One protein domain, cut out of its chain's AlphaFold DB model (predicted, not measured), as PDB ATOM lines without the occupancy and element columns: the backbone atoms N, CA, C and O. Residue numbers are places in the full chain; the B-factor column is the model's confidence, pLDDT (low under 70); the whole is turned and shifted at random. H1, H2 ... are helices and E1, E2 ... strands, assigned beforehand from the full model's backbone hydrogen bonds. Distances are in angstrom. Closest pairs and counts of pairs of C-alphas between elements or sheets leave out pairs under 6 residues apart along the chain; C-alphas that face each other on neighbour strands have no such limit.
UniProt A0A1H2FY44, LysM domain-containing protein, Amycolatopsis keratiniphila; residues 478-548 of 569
ATOM      1  N   ALA A 478     298.081 330.154 117.606       79.88
ATOM      2  CA  ALA A 478     297.447 329.570 118.793       79.88
ATOM      3  C   ALA A 478     296.094 330.212 119.142       79.88
ATOM      4  O   ALA A 478     295.115 329.510 119.382       79.88
ATOM      5  N   ARG A 479     296.005 331.548 119.103       81.00
ATOM      6  CA  ARG A 479     294.749 332.268 119.387       81.00
ATOM      7  C   ARG A 479     293.688 332.026 118.314       81.00
ATOM      8  O   ARG A 479     292.511 331.902 118.633       81.00
ATOM      9  N   SER A 480     294.094 331.939 117.046       76.56
ATOM     10  CA  SER A 480     293.185 331.630 115.938       76.56
ATOM     11  C   SER A 480     292.658 330.198 116.025       76.56
ATOM     12  O   SER A 480     291.463 329.992 115.845       76.56
ATOM     13  N   ALA A 481     293.515 329.240 116.382       75.94
ATOM     14  CA  ALA A 481     293.121 327.857 116.631       75.94
ATOM     15  C   ALA A 481     292.166 327.745 117.831       75.94
ATOM     16  O   ALA A 481     291.136 327.085 117.730       75.94
ATOM     17  N   ALA A 482     292.446 328.456 118.931       83.00
ATOM     18  CA  ALA A 482     291.562 328.505 120.097       83.00
ATOM     19  C   ALA A 482     290.166 329.039 119.736       83.00
ATOM     20  O   ALA A 482     289.159 328.431 120.094       83.00
ATOM     21  N   ARG A 483     290.092 330.141 118.973       83.06
ATOM     22  CA  ARG A 483     288.816 330.682 118.472       83.06
ATOM     23  C   ARG A 483     288.071 329.677 117.597       83.06
ATOM     24  O   ARG A 483     286.885 329.456 117.817       83.06
ATOM     25  N   ALA A 484     288.755 329.072 116.628       74.56
ATOM     26  CA  ALA A 484     288.153 328.097 115.723       74.56
ATOM     27  C   ALA A 484     287.594 326.885 116.485       74.56
ATOM     28  O   ALA A 484     286.486 326.437 116.196       74.56
ATOM     29  N   LEU A 485     288.314 326.406 117.503       78.50
ATOM     30  CA  LEU A 485     287.885 325.299 118.354       78.50
ATOM     31  C   LEU A 485     286.634 325.662 119.162       78.50
ATOM     32  O   LEU A 485     285.676 324.892 119.167       78.50
ATOM     33  N   ILE A 486     286.597 326.846 119.783       79.25
ATOM     34  CA  ILE A 486     285.415 327.319 120.525       79.25
ATOM     35  C   ILE A 486     284.197 327.421 119.600       79.25
ATOM     36  O   ILE A 486     283.128 326.924 119.943       79.25
ATOM     37  N   VAL A 487     284.356 328.012 118.413       77.94
ATOM     38  CA  VAL A 487     283.268 328.129 117.426       77.94
ATOM     39  C   VAL A 487     282.779 326.752 116.982       77.94
ATOM     40  O   VAL A 487     281.576 326.522 116.929       77.94
ATOM     41  N   THR A 488     283.698 325.822 116.720       73.38
ATOM     42  CA  THR A 488     283.362 324.454 116.303       73.38
ATOM     43  C   THR A 488     282.593 323.715 117.397       73.38
ATOM     44  O   THR A 488     281.582 323.085 117.112       73.38
ATOM     45  N   LEU A 489     283.014 323.835 118.661       75.25
ATOM     46  CA  LEU A 489     282.312 323.222 119.790       75.25
ATOM     47  C   LEU A 489     280.917 323.818 120.002       75.25
ATOM     48  O   LEU A 489     279.977 323.070 120.252       75.25
ATOM     49  N   LEU A 490     280.760 325.137 119.868       75.12
ATOM     50  CA  LEU A 490     279.447 325.782 119.959       75.12
ATOM     51  C   LEU A 490     278.531 325.382 118.797       75.12
ATOM     52  O   LEU A 490     277.343 325.156 119.016       75.12
ATOM     53  N   ALA A 491     279.075 325.248 117.586       69.88
ATOM     54  CA  ALA A 491     278.328 324.792 116.419       69.88
ATOM     55  C   ALA A 491     277.880 323.327 116.561       69.88
ATOM     56  O   ALA A 491     276.722 323.019 116.283       69.88
ATOM     57  N   LEU A 492     278.756 322.443 117.053       65.62
ATOM     58  CA  LEU A 492     278.432 321.038 117.339       65.62
ATOM     59  C   LEU A 492     277.390 320.906 118.458       65.62
ATOM     60  O   LEU A 492     276.435 320.142 118.334       65.62
ATOM     61  N   ALA A 493     277.525 321.691 119.530       65.25
ATOM     62  CA  ALA A 493     276.560 321.705 120.628       65.25
ATOM     63  C   ALA A 493     275.176 322.234 120.204       65.25
ATOM     64  O   ALA A 493     274.168 321.889 120.821       65.25
ATOM     65  N   ALA A 494     275.115 323.071 119.164       63.62
ATOM     66  CA  ALA A 494     273.866 323.569 118.595       63.62
ATOM     67  C   ALA A 494     273.214 322.594 117.596       63.62
ATOM     68  O   ALA A 494     272.006 322.680 117.394       63.62
ATOM     69  N   SER A 495     273.989 321.699 116.973       57.34
ATOM     70  CA  SER A 495     273.515 320.823 115.893       57.34
ATOM     71  C   SER A 495     273.111 319.418 116.353       57.34
ATOM     72  O   SER A 495     272.080 318.946 115.894       57.34
ATOM     73  N   ASP A 496     273.842 318.777 117.278       49.75
ATOM     74  CA  ASP A 496     273.773 317.304 117.412       49.75
ATOM     75  C   ASP A 496     273.809 316.745 118.858       49.75
ATOM     76  O   ASP A 496     274.389 315.697 119.131       49.75
ATOM     77  N   GLY A 497     273.169 317.398 119.835       53.47
ATOM     78  CA  GLY A 497     272.892 316.746 121.133       53.47
ATOM     79  C   GLY A 497     274.099 316.534 122.066       53.47
ATOM     80  O   GLY A 497     273.999 315.805 123.054       53.47
ATOM     81  N   LEU A 498     275.230 317.197 121.805       57.53
ATOM     82  CA  LEU A 498     276.334 317.324 122.761       57.53
ATOM     83  C   LEU A 498     275.980 318.375 123.819       57.53
ATOM     84  O   LEU A 498     275.965 319.574 123.539       57.53
ATOM     85  N   ASP A 499     275.742 317.936 125.058       62.69
ATOM     86  CA  ASP A 499     275.510 318.838 126.189       62.69
ATOM     87  C   ASP A 499     276.832 319.412 126.731       62.69
ATOM     88  O   ASP A 499     277.268 319.129 127.853       62.69
ATOM     89  N   ALA A 500     277.528 320.164 125.878       67.88
ATOM     90  CA  ALA A 500     278.787 320.822 126.196       67.88
ATOM     91  C   ALA A 500     278.541 322.282 126.601       67.88
ATOM     92  O   ALA A 500     277.903 323.042 125.869       67.88
ATOM     93  N   THR A 501     279.086 322.667 127.756       77.12
ATOM     94  CA  THR A 501     279.121 324.052 128.247       77.12
ATOM     95  C   THR A 501     280.572 324.514 128.273       77.12
ATOM     96  O   THR A 501     281.431 323.844 128.847       77.12
ATOM     97  N   ILE A 502     280.857 325.653 127.647       84.06
ATOM     98  CA  ILE A 502     282.190 326.257 127.612       84.06
ATOM     99  C   ILE A 502     282.248 327.343 128.680       84.06
ATOM    100  O   ILE A 502     281.459 328.281 128.641       84.06
ATOM    101  N   VAL A 503     283.199 327.245 129.608       87.12
ATOM    102  CA  VAL A 503     283.447 328.269 130.633       87.12
ATOM    103  C   VAL A 503     284.780 328.946 130.334       87.12
ATOM    104  O   VAL A 503     285.788 328.266 130.146       87.12
ATOM    105  N   ILE A 504     284.794 330.277 130.256       88.06
ATOM    106  CA  ILE A 504     285.986 331.056 129.910       88.06
ATOM    107  C   ILE A 504     286.183 332.235 130.879       88.06
ATOM    108  O   ILE A 504     285.265 333.029 131.063       88.06
ATOM    109  N   PRO A 505     287.378 332.410 131.471       89.81
ATOM    110  CA  PRO A 505     287.685 333.607 132.247       89.81
ATOM    111  C   PRO A 505     287.695 334.869 131.380       89.81
ATOM    112  O   PRO A 505     288.242 334.870 130.273       89.81
ATOM    113  N   HIS A 506     287.187 335.977 131.906       84.25
ATOM    114  CA  HIS A 506     287.127 337.286 131.261       84.25
ATOM    115  C   HIS A 506     288.471 337.782 130.706       84.25
ATOM    116  O   HIS A 506     288.495 338.236 129.556       84.25
ATOM    117  N   PRO A 507     289.619 337.668 131.419       84.06
ATOM    118  CA  PRO A 507     290.908 338.063 130.843       84.06
ATOM    119  C   PRO A 507     291.275 337.232 129.605       84.06
ATOM    120  O   PRO A 507     291.831 337.761 128.639       84.06
ATOM    121  N   VAL A 508     290.909 335.947 129.588       85.19
ATOM    122  CA  VAL A 508     291.152 335.053 128.449       85.19
ATOM    123  C   VAL A 508     290.194 335.383 127.304       85.19
ATOM    124  O   VAL A 508     290.639 335.503 126.163       85.19
ATOM    125  N   ALA A 509     288.912 335.620 127.595       84.94
ATOM    126  CA  ALA A 509     287.915 336.026 126.608       84.94
ATOM    127  C   ALA A 509     288.322 337.323 125.893       84.94
ATOM    128  O   ALA A 509     288.311 337.368 124.663       84.94
ATOM    129  N   ARG A 510     288.796 338.332 126.637       84.50
ATOM    130  CA  ARG A 510     289.352 339.566 126.055       84.50
ATOM    131  C   ARG A 510     290.551 339.298 125.152       84.50
ATOM    132  O   ARG A 510     290.652 339.875 124.073       84.50
ATOM    133  N   SER A 511     291.447 338.395 125.552       83.94
ATOM    134  CA  SER A 511     292.627 338.055 124.746       83.94
ATOM    135  C   SER A 511     292.289 337.323 123.436       83.94
ATOM    136  O   SER A 511     293.028 337.442 122.456       83.94
ATOM    137  N   LEU A 512     291.184 336.568 123.408       84.06
ATOM    138  CA  LEU A 512     290.767 335.772 122.254       84.06
ATOM    139  C   LEU A 512     289.831 336.537 121.317       84.06
ATOM    140  O   LEU A 512     290.025 336.467 120.101       84.06
ATOM    141  N   PHE A 513     288.851 337.256 121.864       82.06
ATOM    142  CA  PHE A 513     287.771 337.908 121.113       82.06
ATOM    143  C   PHE A 513     287.900 339.436 121.045       82.06
ATOM    144  O   PHE A 513     287.171 340.077 120.294       82.06
ATOM    145  N   GLY A 514     288.854 340.021 121.772       78.62
ATOM    146  CA  GLY A 514     289.056 341.465 121.848       78.62
ATOM    147  C   GLY A 514     288.268 342.127 122.982       78.62
ATOM    148  O   GLY A 514     287.572 341.479 123.761       78.62
ATOM    149  N   ASN A 515     288.404 343.449 123.093       71.81
ATOM    150  CA  ASN A 515     287.879 344.220 124.228       71.81
ATOM    151  C   ASN A 515     286.358 344.441 124.189       71.81
ATOM    152  O   ASN A 515     285.773 344.764 125.221       71.81
ATOM    153  N   ASN A 516     285.731 344.244 123.029       66.31
ATOM    154  CA  ASN A 516     284.294 344.413 122.825       66.31
ATOM    155  C   ASN A 516     283.629 343.034 122.782       66.31
ATOM    156  O   ASN A 516     283.330 342.510 121.709       66.31
ATOM    157  N   LEU A 517     283.455 342.423 123.953       65.56
ATOM    158  CA  LEU A 517     282.664 341.200 124.074       65.56
ATOM    159  C   LEU A 517     281.179 341.552 123.859       65.56
ATOM    160  O   LEU A 517     280.733 342.576 124.374       65.56
ATOM    161  N   PRO A 518     280.417 340.757 123.089       64.44
ATOM    162  CA  PRO A 518     279.006 341.032 122.846       64.44
ATOM    163  C   PRO A 518     278.190 340.917 124.140       64.44
ATOM    164  O   PRO A 518     278.390 339.984 124.914       64.44
ATOM    165  N   ASP A 519     277.215 341.813 124.330       58.94
ATOM    166  CA  ASP A 519     276.306 341.804 125.493       58.94
ATOM    167  C   ASP A 519     275.448 340.529 125.572       58.94
ATOM    168  O   ASP A 519     274.931 340.172 126.629       58.94
ATOM    169  N   ARG A 520     275.289 339.828 124.442       58.69
ATOM    170  CA  ARG A 520     274.618 338.530 124.352       58.69
ATOM    171  C   ARG A 520     275.622 337.456 123.970       58.69
ATOM    172  O   ARG A 520     276.074 337.385 122.827       58.69
ATOM    173  N   VAL A 521     275.935 336.607 124.936       65.19
ATOM    174  CA  VAL A 521     276.763 335.417 124.756       65.19
ATOM    175  C   VAL A 521     275.836 334.213 124.505       65.19
ATOM    176  O   VAL A 521     274.743 334.173 125.077       65.19
ATOM    177  N   PRO A 522     276.197 333.241 123.641       68.31
ATOM    178  CA  PRO A 522     275.408 332.019 123.473       68.31
ATOM    179  C   PRO A 522     275.170 331.322 124.820       68.31
ATOM    180  O   PRO A 522     276.088 331.260 125.630       68.31
ATOM    181  N   GLN A 523     273.987 330.729 125.037       66.25
ATOM    182  CA  GLN A 523     273.617 330.082 126.316       66.25
ATOM    183  C   GLN A 523     274.637 329.037 126.812       66.25
ATOM    184  O   GLN A 523     274.742 328.781 128.006       66.25
ATOM    185  N   ARG A 524     275.408 328.442 125.893       73.31
ATOM    186  CA  ARG A 524     276.416 327.409 126.166       73.31
ATOM    187  C   ARG A 524     277.847 327.946 126.316       73.31
ATOM    188  O   ARG A 524     278.773 327.151 126.452       73.31
ATOM    189  N   LEU A 525     278.049 329.264 126.287       82.50
ATOM    190  CA  LEU A 525     279.326 329.924 126.562       82.50
ATOM    191  C   LEU A 525     279.164 330.845 127.778       82.50
ATOM    192  O   LEU A 525     278.457 331.846 127.725       82.50
ATOM    193  N   ARG A 526     279.844 330.519 128.876       84.19
ATOM    194  CA  ARG A 526     279.803 331.273 130.130       84.19
ATOM    195  C   ARG A 526     281.121 331.998 130.347       84.19
ATOM    196  O   ARG A 526     282.158 331.366 130.539       84.19
ATOM    197  N   ILE A 527     281.067 333.325 130.324       85.75
ATOM    198  CA  ILE A 527     282.206 334.171 130.681       85.75
ATOM    199  C   ILE A 527     282.137 334.432 132.186       85.75
ATOM    200  O   ILE A 527     281.100 334.855 132.688       85.75
ATOM    201  N   VAL A 528     283.215 334.131 132.900       85.94
ATOM    202  CA  VAL A 528     283.344 334.313 134.356       85.94
ATOM    203  C   VAL A 528     284.473 335.286 134.661       85.94
ATOM    204  O   VAL A 528     285.337 335.488 133.814       85.94
ATOM    205  N   ASP A 529     284.496 335.883 135.847       82.69
ATOM    206  CA  ASP A 529     285.437 336.966 136.153       82.69
ATOM    207  C   ASP A 529     286.906 336.523 136.075       82.69
ATOM    208  O   ASP A 529     287.737 337.200 135.460       82.69
ATOM    209  N   ASP A 530     287.221 335.350 136.628       84.56
ATOM    210  CA  ASP A 530     288.582 334.839 136.737       84.56
ATOM    211  C   ASP A 530     288.675 333.301 136.657       84.56
ATOM    212  O   ASP A 530     287.700 332.585 136.418       84.56
ATOM    213  N   MET A 531     289.905 332.786 136.755       86.50
ATOM    214  CA  MET A 531     290.177 331.350 136.663       86.50
ATOM    215  C   MET A 531     289.599 330.554 137.849       86.50
ATOM    216  O   MET A 531     288.993 329.516 137.585       86.50
ATOM    217  N   PRO A 532     289.731 330.991 139.118       88.38
ATOM    218  CA  PRO A 532     289.043 330.349 140.239       88.38
ATOM    219  C   PRO A 532     287.533 330.213 140.020       88.38
ATOM    220  O   PRO A 532     287.014 329.103 140.100       88.38
ATOM    221  N   ALA A 533     286.849 331.286 139.608       82.88
ATOM    222  CA  ALA A 533     285.418 331.237 139.323       82.88
ATOM    223  C   ALA A 533     285.076 330.260 138.183       82.88
ATOM    224  O   ALA A 533     284.025 329.618 138.203       82.88
ATOM    225  N   ALA A 534     285.958 330.106 137.187       86.06
ATOM    226  CA  ALA A 534     285.773 329.114 136.124       86.06
ATOM    227  C   ALA A 534     285.816 327.678 136.653       86.06
ATOM    228  O   ALA A 534     285.019 326.841 136.224       86.06
ATOM    229  N   LEU A 535     286.739 327.399 137.577       86.25
ATOM    230  CA  LEU A 535     286.880 326.086 138.197       86.25
ATOM    231  C   LEU A 535     285.700 325.775 139.119       86.25
ATOM    232  O   LEU A 535     285.172 324.670 139.030       86.25
ATOM    233  N   ASP A 536     285.227 326.748 139.901       85.56
ATOM    234  CA  ASP A 536     284.054 326.586 140.769       85.56
ATOM    235  C   ASP A 536     282.797 326.239 139.958       85.56
ATOM    236  O   ASP A 536     282.031 325.341 140.314       85.56
ATOM    237  N   VAL A 537     282.597 326.908 138.818       83.25
ATOM    238  CA  VAL A 537     281.490 326.601 137.899       83.25
ATOM    239  C   VAL A 537     281.626 325.194 137.319       83.25
ATOM    240  O   VAL A 537     280.631 324.475 137.230       83.25
ATOM    241  N   LEU A 538     282.836 324.788 136.923       83.00
ATOM    242  CA  LEU A 538     283.069 323.453 136.375       83.00
ATOM    243  C   LEU A 538     282.848 322.364 137.433       83.00
ATOM    244  O   LEU A 538     282.263 321.326 137.128       83.00
ATOM    245  N   GLU A 539     283.281 322.598 138.671       83.19
ATOM    246  CA  GLU A 539     283.051 321.694 139.797       83.19
ATOM    247  C   GLU A 539     281.557 321.567 140.107       83.19
ATOM    248  O   GLU A 539     281.049 320.450 140.216       83.19
ATOM    249  N   ALA A 540     280.827 322.685 140.157       81.31
ATOM    250  CA  ALA A 540     279.381 322.684 140.356       81.31
ATOM    251  C   ALA A 540     278.641 321.910 139.249       81.31
ATOM    252  O   ALA A 540     277.764 321.099 139.549       81.31
ATOM    253  N   GLU A 541     279.025 322.091 137.984       77.75
ATOM    254  CA  GLU A 541     278.458 321.353 136.845       77.75
ATOM    255  C   GLU A 541     278.781 319.852 136.897       77.75
ATOM    256  O   GLU A 541     277.914 319.010 136.654       77.75
ATOM    257  N   LEU A 542     280.012 319.484 137.266       76.69
ATOM    258  CA  LEU A 542     280.394 318.080 137.448       76.69
ATOM    259  C   LEU A 542     279.615 317.430 138.595       76.69
ATOM    260  O   LEU A 542     279.179 316.281 138.470       76.69
ATOM    261  N   LEU A 543     279.401 318.156 139.695       76.62
ATOM    262  CA  LEU A 543     278.587 317.702 140.821       76.62
ATOM    263  C   LEU A 543     277.109 317.569 140.428       76.62
ATOM    264  O   LEU A 543     276.484 316.569 140.774       76.62
ATOM    265  N   ALA A 544     276.557 318.506 139.660       71.94
ATOM    266  CA  ALA A 544     275.173 318.446 139.189       71.94
ATOM    267  C   ALA A 544     274.936 317.222 138.281       71.94
ATOM    268  O   ALA A 544     274.025 316.420 138.512       71.94
ATOM    269  N   ARG A 545     275.839 316.996 137.315       69.12
ATOM    270  CA  ARG A 545     275.779 315.858 136.381       69.12
ATOM    271  C   ARG A 545     275.984 314.508 137.068       69.12
ATOM    272  O   ARG A 545     275.345 313.530 136.690       69.12
ATOM    273  N   THR A 546     276.838 314.437 138.091       69.81
ATOM    274  CA  THR A 546     277.061 313.193 138.857       69.81
ATOM    275  C   THR A 546     275.895 312.841 139.781       69.81
ATOM    276  O   THR A 546     275.645 311.657 140.003       69.81
ATOM    277  N   HIS A 547     275.144 313.835 140.262       64.69
ATOM    278  CA  HIS A 547     273.933 313.630 141.066       64.69
ATOM    279  C   HIS A 547     272.643 313.504 140.233       64.69
ATOM    280  O   HIS A 547     271.568 313.333 140.808       64.69
ATOM    281  N   GLY A 548     272.725 313.553 138.897       50.75
ATOM    282  CA  GLY A 548     271.569 313.413 138.002       50.75
ATOM    283  C   GLY A 548     270.580 314.582 138.060       50.75
ATOM    284  O   GLY A 548     269.437 314.429 137.636       50.75
TER     285      GLY A 548
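AT A GLANCE: This is residues 478 to 548 of the 569 residues of the protein "LysM domain-containing protein" of Amycolatopsis keratiniphila (UniProt A0A1H2FY44). A small pair of parallel strands, E1 and E2, sits in the middle, with the long helix H3 packed on E1 and the long helix H1 past the strands' first residues. The short helix H2 reaches from the strands' last residues to the first part of H1; the fit is loose around H1, and residues 542 to 548 stick out. The printed part has 71 residues, with three named helices and two named strands in the order H1, E1, H2, E2, H3, and is mostly helix. It is compact, with a radius of gyration of the C-alphas of 12.8 A and spans of 37 by 30 by 25 A.

HOW THE PARTS SIT: H1, residues 478 to 495, touches H2, residues 506 to 513, with its residues 479 to 483 alone, about perpendicular at 87 degrees; the closest C-alphas are those of Arg 479 and Leu 512, 6.0 A. E1, residues 502 to 505, and E2, residues 525 to 528, are parallel neighbours at 26 degrees, with N 504 and O 526 at 2.9 A, within hydrogen-bond range. E1, H2 and E2 form a strand-helix-strand unit, two parallel neighbour strands with a helix between them in the chain, its crossover right-handed. The closest C-alphas of E1 and H3, residues 531 to 546, are those of Pro 505 and Met 531, 5.6 A. H3 is apart from H1 and H2. In H1, H2 and H3 every O i to N i+4 pair is within hydrogen-bond range.

IN THESE COORDINATES: H1 begins at C-alpha 478 (297.447, 329.570, 118.793) and is 25.6 A long. E1 is 10.3 A, H2 10.2 A and E2 9.8 A. H3 is 22.5 A long and ends at C-alpha 546 (277.061, 313.193, 138.857).

THE WHOLE: The two C-alphas farthest apart, those of Asn 515 and His 547, are 37.6 A apart. The printed part has no cut, and the link from H2 to E2 is long, 11 residues. The pLDDT is under 70 in residues 491 to 500, 516 to 523 and 545 to 548.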